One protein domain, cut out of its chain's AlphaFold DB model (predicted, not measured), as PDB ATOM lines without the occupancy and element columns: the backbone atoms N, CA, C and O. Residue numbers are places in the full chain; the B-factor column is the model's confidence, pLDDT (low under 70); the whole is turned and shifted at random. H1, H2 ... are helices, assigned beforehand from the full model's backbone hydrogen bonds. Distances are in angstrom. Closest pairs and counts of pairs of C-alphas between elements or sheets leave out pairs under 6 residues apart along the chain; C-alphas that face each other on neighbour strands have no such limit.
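This is residues 891 to 948 of the 1096 residues of an uncharacterized protein of Streptomyces yokosukanensis (UniProt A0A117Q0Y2). Three helices make a loose triangle: H1 and H3 run nearly parallel, and H2 stands slanted to both, running back the other way. The long loop of residues 905 to 918 lies at the end where H1 ends and H2 begins. The printed part has 58 residues, with H1, H2 and H3 in that order and no named strand; the class is all helix. It is compact, with a radius of gyration of the C-alphas of 10.6 A and spans of 26 by 19 by 17 A.

H1, residues 891 to 904, measures 20.2 A from C-alpha 891 at (-0.675, 55.652, 22.777) to C-alpha 904. H2, residues 919 to 932, measures 20.3 A. H3, residues 938 to 946, measures 12.6 A and ends with C-alpha 946 at (6.901, 45.195, 10.498).

H1 and H2 are close but not clearly touching, the closest C-alphas being those of Val 901 and Glu 920, 5.5 A apart; they run opposite ways at a steep tilt of 56 degrees. H1 and H3 are close but not clearly touching, with the closest C-alphas, of Ile 895 and Arg 940, 8.0 A apart; they run the same way at a shallow tilt of 9 degrees. H2, with residues 927 to 931 alone, only just touches H3, with 3 pairs of C-alphas within 8 A, the closest being Tyr 931 and Arg 941 at 6.6 A. In H1, H2 and H3 every O i to N i+4 pair is within hydrogen-bond range.

The C-alphas farthest apart, of Asp 907 and Lys 933, are 28.1 A apart. The printed part has no cut; the link from H1 to H2 is long, that from H2 to H3 tight. The pLDDT is under 70 at residues 912, 916 to 917, 929 and 932 to 934.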
ATOM      1  N   ARG A 891      -1.849  56.132  23.520       81.31
ATOM      2  CA  ARG A 891      -0.675  55.652  22.777       81.31
ATOM      3  C   ARG A 891      -0.048  54.426  23.439       81.31
ATOM      4  O   ARG A 891       0.228  53.452  22.744       81.31
ATOM      5  N   ASP A 892       0.098  54.424  24.759       78.50
ATOM      6  CA  ASP A 892       0.733  53.310  25.472       78.50
ATOM      7  C   ASP A 892      -0.149  52.049  25.499       78.50
ATOM      8  O   ASP A 892       0.346  50.924  25.394       78.50
ATOM      9  N   ARG A 893      -1.480  52.206  25.571       82.38
ATOM     10  CA  ARG A 893      -2.437  51.106  25.340       82.38
ATOM     11  C   ARG A 893      -2.311  50.536  23.929       82.38
ATOM     12  O   ARG A 893      -2.296  49.318  23.766       82.38
ATOM     13  N   TRP A 894      -2.186  51.401  22.924       86.12
ATOM     14  CA  TRP A 894      -2.026  50.983  21.533       86.12
ATOM     15  C   TRP A 894      -0.733  50.182  21.324       86.12
ATOM     16  O   TRP A 894      -0.767  49.125  20.698       86.12
ATOM     17  N   ILE A 895       0.389  50.640  21.893       83.62
ATOM     18  CA  ILE A 895       1.691  49.958  21.805       83.62
ATOM     19  C   ILE A 895       1.652  48.593  22.507       83.62
ATOM     20  O   ILE A 895       2.131  47.605  21.952       83.62
ATOM     21  N   ARG A 896       1.027  48.491  23.688       82.56
ATOM     22  CA  ARG A 896       0.840  47.193  24.360       82.56
ATOM     23  C   ARG A 896       0.026  46.225  23.505       82.56
ATOM     24  O   ARG A 896       0.479  45.108  23.268       82.56
ATOM     25  N   ARG A 897      -1.106  46.678  22.954       84.38
ATOM     26  CA  ARG A 897      -1.939  45.841  22.079       84.38
ATOM     27  C   ARG A 897      -1.197  45.402  20.816       84.38
ATOM     28  O   ARG A 897      -1.366  44.272  20.374       84.38
ATOM     29  N   TYR A 898      -0.341  46.260  20.263       87.38
ATOM     30  CA  TYR A 898       0.554  45.889  19.170       87.38
ATOM     31  C   TYR A 898       1.492  44.736  19.559       87.38
ATOM     32  O   TYR A 898       1.625  43.783  18.795       87.38
ATOM     33  N   HIS A 899       2.137  44.804  20.727       86.31
ATOM     34  CA  HIS A 899       3.057  43.756  21.171       86.31
ATOM     35  C   HIS A 899       2.343  42.431  21.454       86.31
ATOM     36  O   HIS A 899       2.883  41.390  21.094       86.31
ATOM     37  N   GLU A 900       1.131  42.464  22.016       84.00
ATOM     38  CA  GLU A 900       0.279  41.275  22.187       84.00
ATOM     39  C   GLU A 900      -0.006  40.602  20.839       84.00
ATOM     40  O   GLU A 900       0.329  39.436  20.638       84.00
ATOM     41  N   VAL A 901      -0.533  41.368  19.878       84.25
ATOM     42  CA  VAL A 901      -0.850  40.871  18.531       84.25
ATOM     43  C   VAL A 901       0.409  40.384  17.809       84.25
ATOM     44  O   VAL A 901       0.390  39.354  17.140       84.25
ATOM     45  N   SER A 902       1.526  41.099  17.959       84.62
ATOM     46  CA  SER A 902       2.812  40.689  17.400       84.62
ATOM     47  C   SER A 902       3.288  39.368  17.999       84.62
ATOM     48  O   SER A 902       3.759  38.516  17.251       84.62
ATOM     49  N   ALA A 903       3.183  39.177  19.314       83.31
ATOM     50  CA  ALA A 903       3.593  37.940  19.973       83.31
ATOM     51  C   ALA A 903       2.751  36.746  19.498       83.31
ATOM     52  O   ALA A 903       3.304  35.690  19.198       83.31
ATOM     53  N   GLU A 904       1.443  36.941  19.336       81.06
ATOM     54  CA  GLU A 904       0.501  35.907  18.895       81.06
ATOM     55  C   GLU A 904       0.720  35.464  17.438       81.06
ATOM     56  O   GLU A 904       0.494  34.310  17.089       81.06
ATOM     57  N   MET A 905       1.261  36.346  16.594       79.06
ATOM     58  CA  MET A 905       1.685  36.004  15.229       79.06
ATOM     59  C   MET A 905       2.921  35.089  15.156       79.06
ATOM     60  O   MET A 905       3.227  34.576  14.078       79.06
ATOM     61  N   GLY A 906       3.661  34.896  16.257       77.06
ATOM     62  CA  GLY A 906       4.901  34.110  16.267       77.06
ATOM     63  C   GLY A 906       5.965  34.664  15.308       77.06
ATOM     64  O   GLY A 906       6.013  35.869  15.060       77.06
ATOM     65  N   ASP A 907       6.826  33.810  14.750       73.88
ATOM     66  CA  ASP A 907       7.918  34.241  13.855       73.88
ATOM     67  C   ASP A 907       7.437  34.664  12.455       73.88
ATOM     68  O   ASP A 907       8.109  35.427  11.757       73.88
ATOM     69  N   VAL A 908       6.246  34.221  12.039       70.44
ATOM     70  CA  VAL A 908       5.672  34.551  10.728       70.44
ATOM     71  C   VAL A 908       4.813  35.811  10.846       70.44
ATOM     72  O   VAL A 908       3.596  35.763  11.040       70.44
ATOM     73  N   LYS A 909       5.468  36.966  10.703       73.75
ATOM     74  CA  LYS A 909       4.845  38.296  10.770       73.75
ATOM     75  C   LYS A 909       4.086  38.633   9.479       73.75
ATOM     76  O   LYS A 909       4.583  39.340   8.606       73.75
ATOM     77  N   SER A 910       2.879  38.089   9.339       76.25
ATOM     78  CA  SER A 910       1.961  38.389   8.234       76.25
ATOM     79  C   SER A 910       0.526  38.393   8.742       76.25
ATOM     80  O   SER A 910       0.150  37.451   9.429       76.25
ATOM     81  N   PRO A 911      -0.348  39.338   8.348       72.31
ATOM     82  CA  PRO A 911      -1.738  39.323   8.802       72.31
ATOM     83  C   PRO A 911      -2.458  38.009   8.469       72.31
ATOM     84  O   PRO A 911      -3.384  37.620   9.176       72.31
ATOM     85  N   ARG A 912      -2.031  37.308   7.406       68.31
ATOM     86  CA  ARG A 912      -2.579  36.009   6.980       68.31
ATOM     87  C   ARG A 912      -2.236  34.843   7.915       68.31
ATOM     88  O   ARG A 912      -2.873  33.806   7.786       68.31
ATOM     89  N   SER A 913      -1.261  34.983   8.818       72.25
ATOM     90  CA  SER A 913      -0.944  33.934   9.798       72.25
ATOM     91  C   SER A 913      -1.968  33.854  10.933       72.25
ATOM     92  O   SER A 913      -2.059  32.821  11.591       72.25
ATOM     93  N   LEU A 914      -2.775  34.902  11.135       76.50
ATOM     94  CA  LEU A 914      -3.847  34.914  12.127       76.50
ATOM     95  C   LEU A 914      -5.178  34.406  11.542       76.50
ATOM     96  O   LEU A 914      -5.523  34.778  10.415       76.50
ATOM     97  N   PRO A 915      -5.981  33.642  12.312       73.44
ATOM     98  CA  PRO A 915      -7.303  33.194  11.885       73.44
ATOM     99  C   PRO A 915      -8.226  34.362  11.517       73.44
ATOM    100  O   PRO A 915      -8.313  35.362  12.243       73.44
ATOM    101  N   ALA A 916      -8.956  34.217  10.410       64.44
ATOM    102  CA  ALA A 916      -9.936  35.201   9.966       64.44
ATOM    103  C   ALA A 916     -11.031  35.398  11.031       64.44
ATOM    104  O   ALA A 916     -11.652  34.438  11.480       64.44
ATOM    105  N   GLY A 917     -11.262  36.650  11.441       66.25
ATOM    106  CA  GLY A 917     -12.254  37.002  12.466       66.25
ATOM    107  C   GLY A 917     -11.768  36.937  13.920       66.25
ATOM    108  O   GLY A 917     -12.545  37.264  14.813       66.25
ATOM    109  N   SER A 918     -10.505  36.574  14.180       78.31
ATOM    110  CA  SER A 918      -9.915  36.704  15.524       78.31
ATOM    111  C   SER A 918      -9.836  38.177  15.970       78.31
ATOM    112  O   SER A 918      -9.692  39.063  15.117       78.31
ATOM    113  N   PRO A 919      -9.914  38.482  17.282       76.81
ATOM    114  CA  PRO A 919      -9.766  39.849  17.792       76.81
ATOM    115  C   PRO A 919      -8.467  40.533  17.335       76.81
ATOM    116  O   PRO A 919      -8.455  41.733  17.057       76.81
ATOM    117  N   GLU A 920      -7.387  39.770  17.206       83.19
ATOM    118  CA  GLU A 920      -6.061  40.192  16.755       83.19
ATOM    119  C   GLU A 920      -6.097  40.553  15.263       83.19
ATOM    120  O   GLU A 920      -5.616  41.618  14.859       83.19
ATOM    121  N   ARG A 921      -6.759  39.720  14.443       79.94
ATOM    122  CA  ARG A 921      -6.947  39.978  13.010       79.94
ATOM    123  C   ARG A 921      -7.842  41.190  12.755       79.94
ATOM    124  O   ARG A 921      -7.493  42.047  11.947       79.94
ATOM    125  N   ILE A 922      -8.951  41.304  13.484       76.00
ATOM    126  CA  ILE A 922      -9.871  42.448  13.402       76.00
ATOM    127  C   ILE A 922      -9.156  43.743  13.808       76.00
ATOM    128  O   ILE A 922      -9.338  44.787  13.171       76.00
ATOM    129  N   TRP A 923      -8.328  43.699  14.855       85.12
ATOM    130  CA  TRP A 923      -7.543  44.856  15.278       85.12
ATOM    131  C   TRP A 923      -6.582  45.317  14.172       85.12
ATOM    132  O   TRP A 923      -6.562  46.513  13.869       85.12
ATOM    133  N   LEU A 924      -5.871  44.397  13.507       82.06
ATOM    134  CA  LEU A 924      -4.968  44.719  12.392       82.06
ATOM    135  C   LEU A 924      -5.686  45.259  11.157       82.06
ATOM    136  O   LEU A 924      -5.216  46.237  10.576       82.06
ATOM    137  N   ASP A 925      -6.830  44.689  10.777       74.88
ATOM    138  CA  ASP A 925      -7.611  45.184   9.637       74.88
ATOM    139  C   ASP A 925      -8.080  46.635   9.888       74.88
ATOM    140  O   ASP A 925      -8.005  47.495   9.003       74.88
ATOM    141  N   ASN A 926      -8.468  46.958  11.129       77.88
ATOM    142  CA  ASN A 926      -8.782  48.331  11.536       77.88
ATOM    143  C   ASN A 926      -7.550  49.253  11.489       77.88
ATOM    144  O   ASN A 926      -7.647  50.393  11.017       77.88
ATOM    145  N   GLN A 927      -6.383  48.771  11.928       83.19
ATOM    146  CA  GLN A 927      -5.142  49.547  11.859       83.19
ATOM    147  C   GLN A 927      -4.686  49.791  10.411       83.19
ATOM    148  O   GLN A 927      -4.246  50.896  10.095       83.19
ATOM    149  N   ALA A 928      -4.880  48.837   9.495       72.19
ATOM    150  CA  ALA A 928      -4.581  48.996   8.069       72.19
ATOM    151  C   ALA A 928      -5.409  50.126   7.419       72.19
ATOM    152  O   ALA A 928      -4.923  50.876   6.565       72.19
ATOM    153  N   VAL A 929      -6.658  50.317   7.865       69.56
ATOM    154  CA  VAL A 929      -7.491  51.457   7.445       69.56
ATOM    155  C   VAL A 929      -6.948  52.781   7.995       69.56
ATOM    156  O   VAL A 929      -6.915  53.776   7.262       69.56
ATOM    157  N   ALA A 930      -6.519  52.818   9.261       72.12
ATOM    158  CA  ALA A 930      -5.922  54.010   9.872       72.12
ATOM    159  C   ALA A 930      -4.586  54.394   9.208       72.12
ATOM    160  O   ALA A 930      -4.352  55.581   8.952       72.12
ATOM    161  N   TYR A 931      -3.777  53.394   8.845       72.69
ATOM    162  CA  TYR A 931      -2.539  53.525   8.078       72.69
ATOM    163  C   TYR A 931      -2.804  54.173   6.704       72.69
ATOM    164  O   TYR A 931      -2.229  55.218   6.401       72.69
ATOM    165  N   ARG A 932      -3.774  53.665   5.918       65.06
ATOM    166  CA  ARG A 932      -4.145  54.253   4.608       65.06
ATOM    167  C   ARG A 932      -4.637  55.698   4.710       65.06
ATOM    168  O   ARG A 932      -4.368  56.510   3.833       65.06
ATOM    169  N   LYS A 933      -5.389  56.026   5.765       69.00
ATOM    170  CA  LYS A 933      -5.940  57.377   5.976       69.00
ATOM    171  C   LYS A 933      -4.916  58.377   6.519       69.00
ATOM    172  O   LYS A 933      -5.305  59.493   6.853       69.00
ATOM    173  N   ASN A 934      -3.643  57.989   6.612       69.75
ATOM    174  CA  ASN A 934      -2.555  58.831   7.096       69.75
ATOM    175  C   ASN A 934      -2.770  59.315   8.551       69.75
ATOM    176  O   ASN A 934      -2.296  60.385   8.919       69.75
ATOM    177  N   ARG A 935      -3.513  58.549   9.370       72.81
ATOM    178  CA  ARG A 935      -3.935  58.940  10.734       72.81
ATOM    179  C   ARG A 935      -2.990  58.481  11.846       72.81
ATOM    180  O   ARG A 935      -3.222  58.810  13.003       72.81
ATOM    181  N   LEU A 936      -1.966  57.704  11.504       76.94
ATOM    182  CA  LEU A 936      -0.958  57.200  12.436       76.94
ATOM    183  C   LEU A 936       0.323  58.033  12.329       76.94
ATOM    184  O   LEU A 936       0.647  58.504  11.234       76.94
ATOM    185  N   ASP A 937       1.040  58.191  13.441       79.25
ATOM    186  CA  ASP A 937       2.377  58.791  13.450       79.25
ATOM    187  C   ASP A 937       3.415  57.870  12.784       79.25
ATOM    188  O   ASP A 937       3.134  56.718  12.444       79.25
ATOM    189  N   SER A 938       4.606  58.407  12.524       77.75
ATOM    190  CA  SER A 938       5.665  57.710  11.786       77.75
ATOM    191  C   SER A 938       6.119  56.415  12.462       77.75
ATOM    192  O   SER A 938       6.428  55.446  11.776       77.75
ATOM    193  N   GLU A 939       6.124  56.376  13.792       80.94
ATOM    194  CA  GLU A 939       6.563  55.215  14.563       80.94
ATOM    195  C   GLU A 939       5.533  54.083  14.513       80.94
ATOM    196  O   GLU A 939       5.864  52.961  14.133       80.94
ATOM    197  N   ARG A 940       4.253  54.377  14.783       84.88
ATOM    198  CA  ARG A 940       3.182  53.368  14.729       84.88
ATOM    199  C   ARG A 940       2.999  52.782  13.331       84.88
ATOM    200  O   ARG A 940       2.580  51.636  13.192       84.88
ATOM    201  N   ARG A 941       3.341  53.538  12.286       79.56
ATOM    202  CA  ARG A 941       3.380  53.030  10.907       79.56
ATOM    203  C   ARG A 941       4.488  52.025  10.675       79.56
ATOM    204  O   ARG A 941       4.191  50.944  10.181       79.56
ATOM    205  N   ALA A 942       5.715  52.359  11.065       80.38
ATOM    206  CA  ALA A 942       6.850  51.449  10.944       80.38
ATOM    207  C   ALA A 942       6.592  50.140  11.712       80.38
ATOM    208  O   ALA A 942       6.904  49.055  11.227       80.38
ATOM    209  N   MET A 943       5.939  50.233  12.876       84.44
ATOM    210  CA  MET A 943       5.512  49.067  13.652       84.44
ATOM    211  C   MET A 943       4.506  48.197  12.876       84.44
ATOM    212  O   MET A 943       4.697  46.991  12.760       84.44
ATOM    213  N   LEU A 944       3.457  48.771  12.276       82.75
ATOM    214  CA  LEU A 944       2.489  47.989  11.487       82.75
ATOM    215  C   LEU A 944       3.087  47.388  10.208       82.75
ATOM    216  O   LEU A 944       2.755  46.256   9.854       82.75
ATOM    217  N   GLU A 945       3.987  48.108   9.538       80.56
ATOM    218  CA  GLU A 945       4.737  47.590   8.389       80.56
ATOM    219  C   GLU A 945       5.561  46.352   8.770       80.56
ATOM    220  O   GLU A 945       5.576  45.374   8.023       80.56
ATOM    221  N   ALA A 946       6.160  46.341   9.968       80.25
ATOM    222  CA  ALA A 946       6.901  45.195  10.498       80.25
ATOM    223  C   ALA A 946       6.021  43.958  10.774       80.25
ATOM    224  O   ALA A 946       6.537  42.842  10.827       80.25
ATOM    225  N   LEU A 947       4.698  44.124  10.905       78.44
ATOM    226  CA  LEU A 947       3.731  43.018  10.976       78.44
ATOM    227  C   LEU A 947       3.187  42.596   9.603       78.44
ATOM    228  O   LEU A 947       2.243  41.810   9.533       78.44
ATOM    229  N   GLY A 948       3.750  43.117   8.508       71.44
ATOM    230  CA  GLY A 948       3.339  42.796   7.141       71.44
ATOM    231  C   GLY A 948       2.097  43.555   6.663       71.44
ATOM    232  O   GLY A 948       1.493  43.172   5.658       71.44
TER     233      GLY A 948